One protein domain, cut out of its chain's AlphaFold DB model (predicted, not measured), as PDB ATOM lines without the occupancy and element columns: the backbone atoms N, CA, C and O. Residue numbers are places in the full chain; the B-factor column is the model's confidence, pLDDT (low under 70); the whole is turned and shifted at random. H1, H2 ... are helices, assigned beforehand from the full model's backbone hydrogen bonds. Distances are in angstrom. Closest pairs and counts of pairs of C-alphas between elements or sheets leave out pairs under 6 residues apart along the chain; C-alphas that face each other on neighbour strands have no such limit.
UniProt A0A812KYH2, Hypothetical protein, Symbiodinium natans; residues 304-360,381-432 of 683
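AT A GLANCE: This is residues 304 to 360 and 381 to 432 of the 683 residues of the protein "Hypothetical protein" of Symbiodinium natans (UniProt A0A812KYH2). One long helix, H2, forms a shaft, with H1 and H4 set across its first end on different sides of it and the shorter H3 packed slantwise on it farther along. The last residues of H2, 353 to 360, stick out free beyond the rest. The printed part has 109 residues with four named helices, in the order H1, H2, H3, H4, and no named strand; the class is all helix. The whole is loose, with a radius of gyration of the C-alphas of 17.5 A, and elongated, with spans of 61 by 31 by 26 A.

HOW THE PARTS SIT: H1, residues 309 to 321, touches H2, residues 326 to 360, and the two are about perpendicular at 88 degrees. H1 touches H2 with residues 315 to 320 alone, and H2 touches H1 with residues 326 to 329 alone; the closest C-alphas of the two, those of Ala 316 and Leu 326, are 4.8 A apart. H2 is the hub, the helix that touches most others, three in number. H3, residues 388 to 398, touches residues 334 to 345 of H2 alone, at a steep tilt of 43 degrees, opposite ways; the closest C-alphas are those of Ala 341 and Leu 390, 5.8 A apart. H4, residues 413 to 425, touches residues 327 to 331 of H2 alone and is about perpendicular to it at 78 degrees, with the C-alphas of Glu 327 and Lys 420 closest at 5.4 A. The helix packing is mostly crossed: of these three pairs, 0 are at a shallow tilt. H1 is apart from H3 and from H4, and H3 and H4 are apart too. In the backbones of H1, H3 and H4 every O i to N i+4 pair is within hydrogen-bond range; in H2 it is 29 of 31.

IN THESE COORDINATES: H1 begins at C-alpha 309, at (41.173, -7.028, -42.515), and is 18.3 A long from first to last C-alpha. H2 is 51.6 A long and ends at C-alpha 360, at (-5.774, 2.046, -72.909). H3 measures 15.3 A, and H4 measures 18.2 A, ending at C-alpha 425, at (33.032, -18.045, -42.151).

THE WHOLE: The C-alphas of Asp 360 and Leu 432 are the two farthest apart, at 63.5 A. Without residues 353 to 360 the body spans 48 by 32 by 25 A. Residues 361 to 380 are not printed, and C-alphas 360 and 381 are 19.7 A apart across the cut, which lies in the link from H2 to H3. The link from H1 to H2 is tight, with 4 residues, and that from H3 to H4 is long, with 14. The mean pLDDT of the printed part is 80.8; it is under 70 at residues 352 to 360, 381 to 387 and 427 to 432.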
ATOM      1  N   SER A 304      31.405  -3.899 -48.542       87.25
ATOM      2  CA  SER A 304      31.897  -4.374 -49.843       87.25
ATOM      3  C   SER A 304      33.172  -5.220 -49.814       87.25
ATOM      4  O   SER A 304      33.401  -5.966 -50.757       87.25
ATOM      5  N   GLU A 305      33.988  -5.134 -48.759       86.06
ATOM      6  CA  GLU A 305      35.267  -5.860 -48.648       86.06
ATOM      7  C   GLU A 305      35.280  -6.788 -47.415       86.06
ATOM      8  O   GLU A 305      35.986  -6.525 -46.432       86.06
ATOM      9  N   PRO A 306      34.476  -7.871 -47.410       83.50
ATOM     10  CA  PRO A 306      34.262  -8.709 -46.230       83.50
ATOM     11  C   PRO A 306      35.486  -9.535 -45.818       83.50
ATOM     12  O   PRO A 306      35.556  -9.965 -44.669       83.50
ATOM     13  N   THR A 307      36.459  -9.745 -46.706       81.94
ATOM     14  CA  THR A 307      37.705 -10.486 -46.438       81.94
ATOM     15  C   THR A 307      38.872  -9.575 -46.039       81.94
ATOM     16  O   THR A 307      39.824 -10.040 -45.414       81.94
ATOM     17  N   HIS A 308      38.818  -8.271 -46.341       84.12
ATOM     18  CA  HIS A 308      39.950  -7.362 -46.150       84.12
ATOM     19  C   HIS A 308      40.039  -6.836 -44.706       84.12
ATOM     20  O   HIS A 308      39.242  -5.998 -44.267       84.12
ATOM     21  N   GLY A 309      41.051  -7.289 -43.955       86.56
ATOM     22  CA  GLY A 309      41.173  -7.028 -42.515       86.56
ATOM     23  C   GLY A 309      41.112  -5.549 -42.099       86.56
ATOM     24  O   GLY A 309      40.454  -5.220 -41.109       86.56
ATOM     25  N   ALA A 310      41.732  -4.634 -42.855       87.12
ATOM     26  CA  ALA A 310      41.717  -3.206 -42.519       87.12
ATOM     27  C   ALA A 310      40.355  -2.544 -42.803       87.12
ATOM     28  O   ALA A 310      39.921  -1.693 -42.027       87.12
ATOM     29  N   PHE A 311      39.634  -2.983 -43.843       92.00
ATOM     30  CA  PHE A 311      38.275  -2.500 -44.121       92.00
ATOM     31  C   PHE A 311      37.299  -2.986 -43.043       92.00
ATOM     32  O   PHE A 311      36.579  -2.172 -42.462       92.00
ATOM     33  N   ARG A 312      37.350  -4.281 -42.678       92.62
ATOM     34  CA  ARG A 312      36.590  -4.836 -41.539       92.62
ATOM     35  C   ARG A 312      36.833  -4.023 -40.260       92.62
ATOM     36  O   ARG A 312      35.880  -3.701 -39.553       92.62
ATOM     37  N   LYS A 313      38.093  -3.659 -39.975       92.00
ATOM     38  CA  LYS A 313      38.495  -2.870 -38.797       92.00
ATOM     39  C   LYS A 313      37.926  -1.444 -38.817       92.00
ATOM     40  O   LYS A 313      37.348  -1.027 -37.816       92.00
ATOM     41  N   ALA A 314      38.046  -0.722 -39.930       94.25
ATOM     42  CA  ALA A 314      37.508   0.633 -40.075       94.25
ATOM     43  C   ALA A 314      35.965   0.657 -40.009       94.25
ATOM     44  O   ALA A 314      35.374   1.453 -39.278       94.25
ATOM     45  N   TYR A 315      35.297  -0.290 -40.675       96.94
ATOM     46  CA  TYR A 315      33.841  -0.443 -40.615       96.94
ATOM     47  C   TYR A 315      33.359  -0.786 -39.191       96.94
ATOM     48  O   TYR A 315      32.387  -0.204 -38.702       96.94
ATOM     49  N   ALA A 316      34.071  -1.671 -38.482       95.69
ATOM     50  CA  ALA A 316      33.798  -1.987 -37.080       95.69
ATOM     51  C   ALA A 316      34.040  -0.792 -36.140       95.69
ATOM     52  O   ALA A 316      33.282  -0.613 -35.186       95.69
ATOM     53  N   ALA A 317      35.044   0.050 -36.408       95.00
ATOM     54  CA  ALA A 317      35.284   1.275 -35.646       95.00
ATOM     55  C   ALA A 317      34.115   2.267 -35.788       95.00
ATOM     56  O   ALA A 317      33.646   2.805 -34.785       95.00
ATOM     57  N   MET A 318      33.574   2.436 -36.999       97.38
ATOM     58  CA  MET A 318      32.389   3.273 -37.234       97.38
ATOM     59  C   MET A 318      31.125   2.705 -36.580       97.38
ATOM     60  O   MET A 318      30.371   3.452 -35.952       97.38
ATOM     61  N   ALA A 319      30.925   1.385 -36.637       96.81
ATOM     62  CA  ALA A 319      29.855   0.722 -35.893       96.81
ATOM     63  C   ALA A 319      29.970   0.995 -34.379       96.81
ATOM     64  O   ALA A 319      29.010   1.458 -33.755       96.81
ATOM     65  N   ALA A 320      31.164   0.811 -33.808       95.75
ATOM     66  CA  ALA A 320      31.436   1.038 -32.391       95.75
ATOM     67  C   ALA A 320      31.288   2.517 -31.977       95.75
ATOM     68  O   ALA A 320      30.757   2.793 -30.900       95.75
ATOM     69  N   LYS A 321      31.664   3.476 -32.840       93.44
ATOM     70  CA  LYS A 321      31.499   4.929 -32.616       93.44
ATOM     71  C   LYS A 321      30.018   5.355 -32.537       93.44
ATOM     72  O   LYS A 321      29.711   6.365 -31.893       93.44
ATOM     73  N   ALA A 322      29.105   4.548 -33.092       94.00
ATOM     74  CA  ALA A 322      27.648   4.645 -32.923       94.00
ATOM     75  C   ALA A 322      27.046   3.689 -31.862       94.00
ATOM     76  O   ALA A 322      25.840   3.736 -31.628       94.00
ATOM     77  N   GLY A 323      27.850   2.838 -31.211       94.12
ATOM     78  CA  GLY A 323      27.398   1.890 -30.180       94.12
ATOM     79  C   GLY A 323      26.912   0.523 -30.687       94.12
ATOM     80  O   GLY A 323      26.284  -0.210 -29.925       94.12
ATOM     81  N   PHE A 324      27.197   0.166 -31.941       94.69
ATOM     82  CA  PHE A 324      26.871  -1.130 -32.548       94.69
ATOM     83  C   PHE A 324      28.101  -2.048 -32.606       94.69
ATOM     84  O   PHE A 324      29.240  -1.583 -32.636       94.69
ATOM     85  N   SER A 325      27.874  -3.362 -32.662       95.94
ATOM     86  CA  SER A 325      28.906  -4.322 -33.068       95.94
ATOM     87  C   SER A 325      28.982  -4.419 -34.601       95.94
ATOM     88  O   SER A 325      28.080  -3.945 -35.299       95.94
ATOM     89  N   LEU A 326      30.045  -5.030 -35.139       95.38
ATOM     90  CA  LEU A 326      30.218  -5.191 -36.590       95.38
ATOM     91  C   LEU A 326      29.054  -5.985 -37.203       95.38
ATOM     92  O   LEU A 326      28.468  -5.575 -38.199       95.38
ATOM     93  N   GLU A 327      28.677  -7.085 -36.561       95.06
ATOM     94  CA  GLU A 327      27.624  -8.000 -36.998       95.06
ATOM     95  C   GLU A 327      26.256  -7.304 -37.016       95.06
ATOM     96  O   GLU A 327      25.482  -7.465 -37.957       95.06
ATOM     97  N   ALA A 328      25.978  -6.461 -36.013       95.06
ATOM     98  CA  ALA A 328      24.754  -5.666 -35.944       95.06
ATOM     99  C   ALA A 328      24.724  -4.522 -36.979       95.06
ATOM    100  O   ALA A 328      23.654  -4.162 -37.468       95.06
ATOM    101  N   ALA A 329      25.880  -3.957 -37.341       96.56
ATOM    102  CA  ALA A 329      25.976  -2.964 -38.411       96.56
ATOM    103  C   ALA A 329      25.750  -3.589 -39.799       96.56
ATOM    104  O   ALA A 329      25.019  -3.017 -40.610       96.56
ATOM    105  N   VAL A 330      26.309  -4.779 -40.047       95.75
ATOM    106  CA  VAL A 330      26.103  -5.535 -41.293       95.75
ATOM    107  C   VAL A 330      24.654  -6.037 -41.405       95.75
ATOM    108  O   VAL A 330      24.046  -5.872 -42.460       95.75
ATOM    109  N   GLU A 331      24.042  -6.527 -40.316       95.31
ATOM    110  CA  GLU A 331      22.603  -6.859 -40.264       95.31
ATOM    111  C   GLU A 331      21.739  -5.651 -40.645       95.31
ATOM    112  O   GLU A 331      20.854  -5.749 -41.501       95.31
ATOM    113  N   ARG A 332      22.038  -4.483 -40.062       95.12
ATOM    114  CA  ARG A 332      21.346  -3.225 -40.354       95.12
ATOM    115  C   ARG A 332      21.516  -2.810 -41.818       95.12
ATOM    116  O   ARG A 332      20.527  -2.399 -42.427       95.12
ATOM    117  N   ARG A 333      22.713  -2.952 -42.409       95.38
ATOM    118  CA  ARG A 333      22.931  -2.662 -43.838       95.38
ATOM    119  C   ARG A 333      22.145  -3.613 -44.734       95.38
ATOM    120  O   ARG A 333      21.410  -3.128 -45.589       95.38
ATOM    121  N   TYR A 334      22.236  -4.924 -44.506       93.81
ATOM    122  CA  TYR A 334      21.489  -5.931 -45.265       93.81
ATOM    123  C   TYR A 334      19.982  -5.657 -45.228       93.81
ATOM    124  O   TYR A 334      19.306  -5.706 -46.257       93.81
ATOM    125  N   THR A 335      19.453  -5.323 -44.049       93.56
ATOM    126  CA  THR A 335      18.043  -4.975 -43.852       93.56
ATOM    127  C   THR A 335      17.659  -3.703 -44.618       93.56
ATOM    128  O   THR A 335      16.658  -3.716 -45.334       93.56
ATOM    129  N   MET A 336      18.476  -2.643 -44.565       93.69
ATOM    130  CA  MET A 336      18.254  -1.415 -45.343       93.69
ATOM    131  C   MET A 336      18.309  -1.668 -46.858       93.69
ATOM    132  O   MET A 336      17.378  -1.291 -47.567       93.69
ATOM    133  N   ALA A 337      19.337  -2.359 -47.358       92.00
ATOM    134  CA  ALA A 337      19.471  -2.704 -48.775       92.00
ATOM    135  C   ALA A 337      18.296  -3.574 -49.262       92.00
ATOM    136  O   ALA A 337      17.699  -3.308 -50.306       92.00
ATOM    137  N   SER A 338      17.879  -4.548 -48.446       91.12
ATOM    138  CA  SER A 338      16.711  -5.403 -48.691       91.12
ATOM    139  C   SER A 338      15.380  -4.649 -48.714       91.12
ATOM    140  O   SER A 338      14.411  -5.167 -49.270       91.12
ATOM    141  N   GLN A 339      15.278  -3.489 -48.063       91.81
ATOM    142  CA  GLN A 339      14.093  -2.628 -48.106       91.81
ATOM    143  C   GLN A 339      14.156  -1.721 -49.348       91.81
ATOM    144  O   GLN A 339      13.238  -1.759 -50.167       91.81
ATOM    145  N   GLN A 340      15.291  -1.052 -49.579       91.75
ATOM    146  CA  GLN A 340      15.552  -0.204 -50.753       91.75
ATOM    147  C   GLN A 340      15.329  -0.950 -52.085       91.75
ATOM    148  O   GLN A 340      14.621  -0.458 -52.963       91.75
ATOM    149  N   ALA A 341      15.842  -2.179 -52.220       88.44
ATOM    150  CA  ALA A 341      15.670  -2.986 -53.431       88.44
ATOM    151  C   ALA A 341      14.197  -3.363 -53.704       88.44
ATOM    152  O   ALA A 341      13.768  -3.419 -54.861       88.44
ATOM    153  N   LYS A 342      13.396  -3.594 -52.651       88.75
ATOM    154  CA  LYS A 342      11.950  -3.870 -52.772       88.75
ATOM    155  C   LYS A 342      11.181  -2.617 -53.169       88.75
ATOM    156  O   LYS A 342      10.314  -2.699 -54.035       88.75
ATOM    157  N   GLU A 343      11.511  -1.473 -52.575       89.12
ATOM    158  CA  GLU A 343      10.901  -0.185 -52.907       89.12
ATOM    159  C   GLU A 343      11.151   0.176 -54.375       89.12
ATOM    160  O   GLU A 343      10.185   0.385 -55.110       89.12
ATOM    161  N   LEU A 344      12.403   0.135 -54.848       86.12
ATOM    162  CA  LEU A 344      12.744   0.365 -56.259       86.12
ATOM    163  C   LEU A 344      12.020  -0.612 -57.201       86.12
ATOM    164  O   LEU A 344      11.357  -0.167 -58.139       86.12
ATOM    165  N   SER A 345      12.039  -1.919 -56.907       83.25
ATOM    166  CA  SER A 345      11.325  -2.931 -57.712       83.25
ATOM    167  C   SER A 345       9.807  -2.678 -57.763       83.25
ATOM    168  O   SER A 345       9.171  -2.839 -58.807       83.25
ATOM    169  N   SER A 346       9.206  -2.235 -56.651       82.94
ATOM    170  CA  SER A 346       7.778  -1.889 -56.592       82.94
ATOM    171  C   SER A 346       7.452  -0.600 -57.354       82.94
ATOM    172  O   SER A 346       6.435  -0.535 -58.044       82.94
ATOM    173  N   ASN A 347       8.345   0.392 -57.321       81.69
ATOM    174  CA  ASN A 347       8.211   1.641 -58.066       81.69
ATOM    175  C   ASN A 347       8.368   1.419 -59.580       81.69
ATOM    176  O   ASN A 347       7.647   2.039 -60.361       81.69
ATOM    177  N   ALA A 348       9.257   0.516 -60.006       73.94
ATOM    178  CA  ALA A 348       9.358   0.069 -61.397       73.94
ATOM    179  C   ALA A 348       8.063  -0.632 -61.848       73.94
ATOM    180  O   ALA A 348       7.451  -0.219 -62.837       73.94
ATOM    181  N   SER A 349       7.576  -1.591 -61.052       74.25
ATOM    182  CA  SER A 349       6.308  -2.302 -61.293       74.25
ATOM    183  C   SER A 349       5.111  -1.346 -61.419       74.25
ATOM    184  O   SER A 349       4.277  -1.502 -62.312       74.25
ATOM    185  N   GLN A 350       5.026  -0.332 -60.552       72.94
ATOM    186  CA  GLN A 350       3.955   0.669 -60.579       72.94
ATOM    187  C   GLN A 350       4.043   1.557 -61.830       72.94
ATOM    188  O   GLN A 350       3.049   1.706 -62.538       72.94
ATOM    189  N   LYS A 351       5.238   2.069 -62.173       70.69
ATOM    190  CA  LYS A 351       5.462   2.841 -63.413       70.69
ATOM    191  C   LYS A 351       5.057   2.054 -64.665       70.69
ATOM    192  O   LYS A 351       4.463   2.632 -65.572       70.69
ATOM    193  N   GLN A 352       5.344   0.752 -64.717       65.44
ATOM    194  CA  GLN A 352       4.936  -0.119 -65.826       65.44
ATOM    195  C   GLN A 352       3.410  -0.273 -65.909       65.44
ATOM    196  O   GLN A 352       2.849  -0.181 -67.003       65.44
ATOM    197  N   GLN A 353       2.724  -0.453 -64.774       63.78
ATOM    198  CA  GLN A 353       1.257  -0.522 -64.737       63.78
ATOM    199  C   GLN A 353       0.612   0.805 -65.154       63.78
ATOM    200  O   GLN A 353      -0.308   0.801 -65.970       63.78
ATOM    201  N   ASP A 354       1.117   1.943 -64.683       67.19
ATOM    202  CA  ASP A 354       0.588   3.258 -65.059       67.19
ATOM    203  C   ASP A 354       0.842   3.581 -66.542       67.19
ATOM    204  O   ASP A 354      -0.055   4.067 -67.236       67.19
ATOM    205  N   ALA A 355       2.012   3.212 -67.078       61.22
ATOM    206  CA  ALA A 355       2.326   3.332 -68.504       61.22
ATOM    207  C   ALA A 355       1.508   2.379 -69.401       61.22
ATOM    208  O   ALA A 355       1.325   2.667 -70.589       61.22
ATOM    209  N   ALA A 356       1.006   1.262 -68.864       58.94
ATOM    210  CA  ALA A 356       0.029   0.410 -69.540       58.94
ATOM    211  C   ALA A 356      -1.377   1.035 -69.492       58.94
ATOM    212  O   ALA A 356      -2.002   1.212 -70.537       58.94
ATOM    213  N   ASN A 357      -1.829   1.468 -68.309       57.91
ATOM    214  CA  ASN A 357      -3.136   2.097 -68.095       57.91
ATOM    215  C   ASN A 357      -3.325   3.380 -68.929       57.91
ATOM    216  O   ASN A 357      -4.420   3.644 -69.424       57.91
ATOM    217  N   GLU A 358      -2.275   4.185 -69.140       57.09
ATOM    218  CA  GLU A 358      -2.377   5.376 -69.997       57.09
ATOM    219  C   GLU A 358      -2.487   5.039 -71.503       57.09
ATOM    220  O   GLU A 358      -3.042   5.831 -72.279       57.09
ATOM    221  N   LYS A 359      -2.037   3.848 -71.926       52.91
ATOM    222  CA  LYS A 359      -2.141   3.363 -73.314       52.91
ATOM    223  C   LYS A 359      -3.507   2.753 -73.661       52.91
ATOM    224  O   LYS A 359      -3.783   2.587 -74.846       52.91
ATOM    225  N   ASP A 360      -4.394   2.527 -72.688       49.56
ATOM    226  CA  ASP A 360      -5.774   2.046 -72.909       49.56
ATOM    227  C   ASP A 360      -6.749   3.123 -73.453       49.56
ATOM    228  O   ASP A 360      -7.958   2.908 -73.578       49.56
ATOM    229  N   LEU A 381      10.410  -6.580 -71.214       38.44
ATOM    230  CA  LEU A 381      11.331  -7.554 -70.615       38.44
ATOM    231  C   LEU A 381      12.741  -6.976 -70.378       38.44
ATOM    232  O   LEU A 381      13.563  -7.641 -69.759       38.44
ATOM    233  N   GLU A 382      13.014  -5.749 -70.839       39.50
ATOM    234  CA  GLU A 382      14.361  -5.147 -70.886       39.50
ATOM    235  C   GLU A 382      14.530  -3.940 -69.931       39.50
ATOM    236  O   GLU A 382      15.632  -3.415 -69.792       39.50
ATOM    237  N   GLN A 383      13.462  -3.478 -69.257       42.22
ATOM    238  CA  GLN A 383      13.506  -2.284 -68.385       42.22
ATOM    239  C   GLN A 383      13.679  -2.563 -66.878       42.22
ATOM    240  O   GLN A 383      14.091  -1.663 -66.150       42.22
ATOM    241  N   ASP A 384      13.458  -3.794 -66.399       41.12
ATOM    242  CA  ASP A 384      13.717  -4.203 -64.994       41.12
ATOM    243  C   ASP A 384      15.224  -4.364 -64.663       41.12
ATOM    244  O   ASP A 384      15.612  -4.689 -63.531       41.12
ATOM    245  N   SER A 385      16.067  -4.133 -65.673       47.66
ATOM    246  CA  SER A 385      17.530  -4.221 -65.684       47.66
ATOM    247  C   SER A 385      18.233  -2.876 -65.942       47.66
ATOM    248  O   SER A 385      19.446  -2.868 -66.103       47.66
ATOM    249  N   GLN A 386      17.508  -1.746 -65.986       54.62
ATOM    250  CA  GLN A 386      18.061  -0.419 -66.333       54.62
ATOM    251  C   GLN A 386      18.053   0.625 -65.194       54.62
ATOM    252  O   GLN A 386      18.272   1.807 -65.450       54.62
ATOM    253  N   ASP A 387      17.813   0.227 -63.942       69.19
ATOM    254  CA  ASP A 387      18.025   1.091 -62.767       69.19
ATOM    255  C   ASP A 387      19.351   0.689 -62.086       69.19
ATOM    256  O   ASP A 387      19.388  -0.372 -61.448       69.19
ATOM    257  N   PRO A 388      20.443   1.475 -62.219       79.44
ATOM    258  CA  PRO A 388      21.753   1.099 -61.684       79.44
ATOM    259  C   PRO A 388      21.737   0.919 -60.166       79.44
ATOM    260  O   PRO A 388      22.303  -0.043 -59.660       79.44
ATOM    261  N   ALA A 389      20.984   1.748 -59.436       81.19
ATOM    262  CA  ALA A 389      20.891   1.633 -57.982       81.19
ATOM    263  C   ALA A 389      20.204   0.325 -57.550       81.19
ATOM    264  O   ALA A 389      20.512  -0.221 -56.490       81.19
ATOM    265  N   LEU A 390      19.292  -0.216 -58.366       82.50
ATOM    266  CA  LEU A 390      18.712  -1.541 -58.138       82.50
ATOM    267  C   LEU A 390      19.676  -2.677 -58.526       82.50
ATOM    268  O   LEU A 390      19.603  -3.747 -57.921       82.50
ATOM    269  N   ALA A 391      20.573  -2.465 -59.493       81.19
ATOM    270  CA  ALA A 391      21.647  -3.406 -59.807       81.19
ATOM    271  C   ALA A 391      22.677  -3.468 -58.664       81.19
ATOM    272  O   ALA A 391      22.893  -4.548 -58.118       81.19
ATOM    273  N   ASP A 392      23.196  -2.323 -58.211       84.69
ATOM    274  CA  ASP A 392      24.143  -2.211 -57.090       84.69
ATOM    275  C   ASP A 392      23.613  -2.896 -55.823       84.69
ATOM    276  O   ASP A 392      24.295  -3.712 -55.201       84.69
ATOM    277  N   LEU A 393      22.352  -2.621 -55.465       86.06
ATOM    278  CA  LEU A 393      21.695  -3.239 -54.314       86.06
ATOM    279  C   LEU A 393      21.489  -4.751 -54.483       86.06
ATOM    280  O   LEU A 393      21.510  -5.472 -53.488       86.06
ATOM    281  N   ARG A 394      21.288  -5.256 -55.709       84.56
ATOM    282  CA  ARG A 394      21.231  -6.705 -55.969       84.56
ATOM    283  C   ARG A 394      22.617  -7.332 -55.800       84.56
ATOM    284  O   ARG A 394      22.712  -8.341 -55.108       84.56
ATOM    285  N   THR A 395      23.664  -6.718 -56.348       84.00
ATOM    286  CA  THR A 395      25.060  -7.169 -56.218       84.00
ATOM    287  C   THR A 395      25.506  -7.206 -54.753       84.00
ATOM    288  O   THR A 395      26.017  -8.227 -54.299       84.00
ATOM    289  N   GLU A 396      25.228  -6.156 -53.972       87.56
ATOM    290  CA  GLU A 396      25.524  -6.143 -52.531       87.56
ATOM    291  C   GLU A 396      24.737  -7.220 -51.766       87.56
ATOM    292  O   GLU A 396      25.268  -7.844 -50.853       87.56
ATOM    293  N   LEU A 397      23.474  -7.480 -52.120       84.88
ATOM    294  CA  LEU A 397      22.685  -8.517 -51.447       84.88
ATOM    295  C   LEU A 397      23.137  -9.945 -51.805       84.88
ATOM    296  O   LEU A 397      22.971 -10.840 -50.976       84.88
ATOM    297  N   MET A 398      23.738 -10.166 -52.982       83.06
ATOM    298  CA  MET A 398      24.241 -11.483 -53.404       83.06
ATOM    299  C   MET A 398      25.412 -11.994 -52.554       83.06
ATOM    300  O   MET A 398      25.544 -13.205 -52.398       83.06
ATOM    301  N   GLN A 399      26.220 -11.117 -51.945       82.19
ATOM    302  CA  GLN A 399      27.360 -11.542 -51.108       82.19
ATOM    303  C   GLN A 399      26.942 -12.304 -49.829       82.19
ATOM    304  O   GLN A 399      27.782 -12.886 -49.146       82.19
ATOM    305  N   PHE A 400      25.648 -12.288 -49.486       81.25
ATOM    306  CA  PHE A 400      25.073 -12.946 -48.309       81.25
ATOM    307  C   PHE A 400      24.387 -14.291 -48.635       81.25
ATOM    308  O   PHE A 400      23.602 -14.785 -47.825       81.25
ATOM    309  N   ASP A 401      24.646 -14.875 -49.812       75.88
ATOM    310  CA  ASP A 401      24.020 -16.104 -50.323       75.88
ATOM    311  C   ASP A 401      22.477 -16.046 -50.304       75.88
ATOM    312  O   ASP A 401      21.849 -15.287 -51.040       75.88
ATOM    313  N   THR A 402      21.828 -16.850 -49.454       75.06
ATOM    314  CA  THR A 402      20.367 -16.852 -49.263       75.06
ATOM    315  C   THR A 402      19.876 -15.772 -48.296       75.06
ATOM    316  O   THR A 402      18.667 -15.644 -48.087       75.06
ATOM    317  N   GLY A 403      20.797 -15.049 -47.657       80.12
ATOM    318  CA  GLY A 403      20.537 -14.162 -46.532       80.12
ATOM    319  C   GLY A 403      20.149 -14.894 -45.233       80.12
ATOM    320  O   GLY A 403      20.027 -16.127 -45.206       80.12
ATOM    321  N   PRO A 404      19.915 -14.140 -44.141       86.25
ATOM    322  CA  PRO A 404      19.426 -14.679 -42.877       86.25
ATOM    323  C   PRO A 404      18.031 -15.315 -43.047       86.25
ATOM    324  O   PRO A 404      17.178 -14.748 -43.740       86.25
ATOM    325  N   PRO A 405      17.735 -16.446 -42.373       86.75
ATOM    326  CA  PRO A 405      16.431 -17.097 -42.464       86.75
ATOM    327  C   PRO A 405      15.266 -16.148 -42.149       86.75
ATOM    328  O   PRO A 405      15.239 -15.500 -41.105       86.75
ATOM    329  N   SER A 406      14.247 -16.126 -43.012       83.69
ATOM    330  CA  SER A 406      13.115 -15.179 -42.953       83.69
ATOM    331  C   SER A 406      12.222 -15.280 -41.705       83.69
ATOM    332  O   SER A 406      11.355 -14.433 -41.500       83.69
ATOM    333  N   ALA A 407      12.437 -16.290 -40.857       86.31
ATOM    334  CA  ALA A 407      11.815 -16.415 -39.540       86.31
ATOM    335  C   ALA A 407      12.519 -15.587 -38.440       86.31
ATOM    336  O   ALA A 407      11.953 -15.425 -37.359       86.31
ATOM    337  N   LEU A 408      13.736 -15.081 -38.686       87.75
ATOM    338  CA  LEU A 408      14.505 -14.281 -37.730       87.75
ATOM    339  C   LEU A 408      14.160 -12.794 -37.878       87.75
ATOM    340  O   LEU A 408      14.364 -12.194 -38.939       87.75
ATOM    341  N   ALA A 409      13.641 -12.195 -36.806       87.75
ATOM    342  CA  ALA A 409      13.226 -10.795 -36.794       87.75
ATOM    343  C   ALA A 409      14.424  -9.836 -36.933       87.75
ATOM    344  O   ALA A 409      15.509 -10.106 -36.424       87.75
ATOM    345  N   GLU A 410      14.211  -8.708 -37.614       89.38
ATOM    346  CA  GLU A 410      15.186  -7.614 -37.752       89.38
ATOM    347  C   GLU A 410      15.703  -7.178 -36.365       89.38
ATOM    348  O   GLU A 410      14.919  -7.038 -35.423       89.38
ATOM    349  N   GLY A 411      17.025  -7.041 -36.211       87.56
ATOM    350  CA  GLY A 411      17.671  -6.750 -34.925       87.56
ATOM    351  C   GLY A 411      17.567  -7.824 -33.822       87.56
ATOM    352  O   GLY A 411      17.942  -7.534 -32.684       87.56
ATOM    353  N   SER A 412      17.068  -9.043 -34.087       91.38
ATOM    354  CA  SER A 412      17.050 -10.113 -33.072       91.38
ATOM    355  C   SER A 412      18.448 -10.687 -32.807       91.38
ATOM    356  O   SER A 412      19.311 -10.695 -33.687       91.38
ATOM    357  N   VAL A 413      18.677 -11.207 -31.595       92.69
ATOM    358  CA  VAL A 413      19.977 -11.782 -31.191       92.69
ATOM    359  C   VAL A 413      20.364 -12.947 -32.105       92.69
ATOM    360  O   VAL A 413      21.513 -13.070 -32.510       92.69
ATOM    361  N   GLU A 414      19.385 -13.764 -32.483       92.75
ATOM    362  CA  GLU A 414      19.529 -14.898 -33.393       92.75
ATOM    363  C   GLU A 414      19.896 -14.452 -34.818       92.75
ATOM    364  O   GLU A 414      20.686 -15.115 -35.485       92.75
ATOM    365  N   ARG A 415      19.363 -13.313 -35.285       92.25
ATOM    366  CA  ARG A 415      19.689 -12.741 -36.600       92.25
ATOM    367  C   ARG A 415      21.094 -12.146 -36.618       92.25
ATOM    368  O   ARG A 415      21.847 -12.415 -37.547       92.25
ATOM    369  N   VAL A 416      21.473 -11.401 -35.579       92.38
ATOM    370  CA  VAL A 416      22.836 -10.859 -35.432       92.38
ATOM    371  C   VAL A 416      23.863 -11.993 -35.301       92.38
ATOM    372  O   VAL A 416      24.933 -11.915 -35.899       92.38
ATOM    373  N   GLN A 417      23.524 -13.086 -34.610       91.69
ATOM    374  CA  GLN A 417      24.362 -14.288 -34.537       91.69
ATOM    375  C   GLN A 417      24.533 -14.979 -35.906       91.69
ATOM    376  O   GLN A 417      25.624 -15.460 -36.191       91.69
ATOM    377  N   TRP A 418      23.525 -14.965 -36.789       92.81
ATOM    378  CA  TRP A 418      23.692 -15.449 -38.169       92.81
ATOM    379  C   TRP A 418      24.700 -14.598 -38.961       92.81
ATOM    380  O   TRP A 418      25.596 -15.144 -39.600       92.81
ATOM    381  N   PHE A 419      24.622 -13.263 -38.862       91.50
ATOM    382  CA  PHE A 419      25.625 -12.382 -39.486       91.50
ATOM    383  C   PHE A 419      27.017 -12.567 -38.887       91.50
ATOM    384  O   PHE A 419      28.007 -12.422 -39.603       91.50
ATOM    385  N   LYS A 420      27.107 -12.942 -37.606       90.94
ATOM    386  CA  LYS A 420      28.371 -13.359 -37.004       90.94
ATOM    387  C   LYS A 420      28.922 -14.624 -37.657       90.94
ATOM    388  O   LYS A 420      30.080 -14.637 -38.034       90.94
ATOM    389  N   GLU A 421      28.109 -15.662 -37.815       89.69
ATOM    390  CA  GLU A 421      28.540 -16.932 -38.417       89.69
ATOM    391  C   GLU A 421      28.975 -16.759 -39.887       89.69
ATOM    392  O   GLU A 421      29.943 -17.387 -40.311       89.69
ATOM    393  N   TRP A 422      28.352 -15.839 -40.633       88.31
ATOM    394  CA  TRP A 422      28.801 -15.425 -41.972       88.31
ATOM    395  C   TRP A 422      30.116 -14.607 -41.942       88.31
ATOM    396  O   TRP A 422      31.006 -14.821 -42.768       88.31
ATOM    397  N   LEU A 423      30.301 -13.720 -40.955       87.88
ATOM    398  CA  LEU A 423      31.553 -12.969 -40.744       87.88
ATOM    399  C   LEU A 423      32.716 -13.840 -40.235       87.88
ATOM    400  O   LEU A 423      33.868 -13.540 -40.543       87.88
ATOM    401  N   ASP A 424      32.436 -14.884 -39.455       84.50
ATOM    402  CA  ASP A 424      33.416 -15.861 -38.960       84.50
ATOM    403  C   ASP A 424      33.756 -16.910 -40.046       84.50
ATOM    404  O   ASP A 424      34.839 -17.489 -40.019       84.50
ATOM    405  N   GLY A 425      32.846 -17.148 -41.002       78.25
ATOM    406  CA  GLY A 425      33.032 -18.045 -42.151       78.25
ATOM    407  C   GLY A 425      33.644 -17.398 -43.401       78.25
ATOM    408  O   GLY A 425      33.945 -18.105 -44.360       78.25
ATOM    409  N   THR A 426      33.839 -16.077 -43.410       71.50
ATOM    410  CA  THR A 426      34.587 -15.363 -44.456       71.50
ATOM    411  C   THR A 426      36.058 -15.277 -44.064       71.50
ATOM    412  O   THR A 426      36.411 -14.526 -43.150       71.50
ATOM    413  N   ASP A 427      36.916 -16.032 -44.761       56.62
ATOM    414  CA  ASP A 427      38.365 -16.031 -44.534       56.62
ATOM    415  C   ASP A 427      38.928 -14.605 -44.629       56.62
ATOM    416  O   ASP A 427      38.920 -13.961 -45.681       56.62
ATOM    417  N   VAL A 428      39.415 -14.095 -43.496       52.12
ATOM    418  CA  VAL A 428      40.059 -12.784 -43.437       52.12
ATOM    419  C   VAL A 428      41.474 -12.930 -43.969       52.12
ATOM    420  O   VAL A 428      42.327 -13.503 -43.291       52.12
ATOM    421  N   VAL A 429      41.740 -12.349 -45.139       44.09
ATOM    422  CA  VAL A 429      43.114 -12.121 -45.596       44.09
ATOM    423  C   VAL A 429      43.757 -11.178 -44.571       44.09
ATOM    424  O   VAL A 429      43.252 -10.060 -44.385       44.09
ATOM    425  N   PRO A 430      44.807 -11.604 -43.839       40.19
ATOM    426  CA  PRO A 430      45.371 -10.788 -42.776       40.19
ATOM    427  C   PRO A 430      45.891  -9.471 -43.348       40.19
ATOM    428  O   PRO A 430      46.735  -9.466 -44.240       40.19
ATOM    429  N   ALA A 431      45.398  -8.346 -42.827       42.69
ATOM    430  CA  ALA A 431      45.958  -7.048 -43.177       42.69
ATOM    431  C   ALA A 431      47.420  -7.010 -42.707       42.69
ATOM    432  O   ALA A 431      47.693  -7.214 -41.522       42.69
ATOM    433  N   LEU A 432      48.338  -6.789 -43.646       46.66
ATOM    434  CA  LEU A 432      49.776  -6.901 -43.422       46.66
ATOM    435  C   LEU A 432      50.270  -5.745 -42.547       46.66
ATOM    436  O   LEU A 432      50.528  -4.639 -43.017       46.66
TER     437      LEU A 432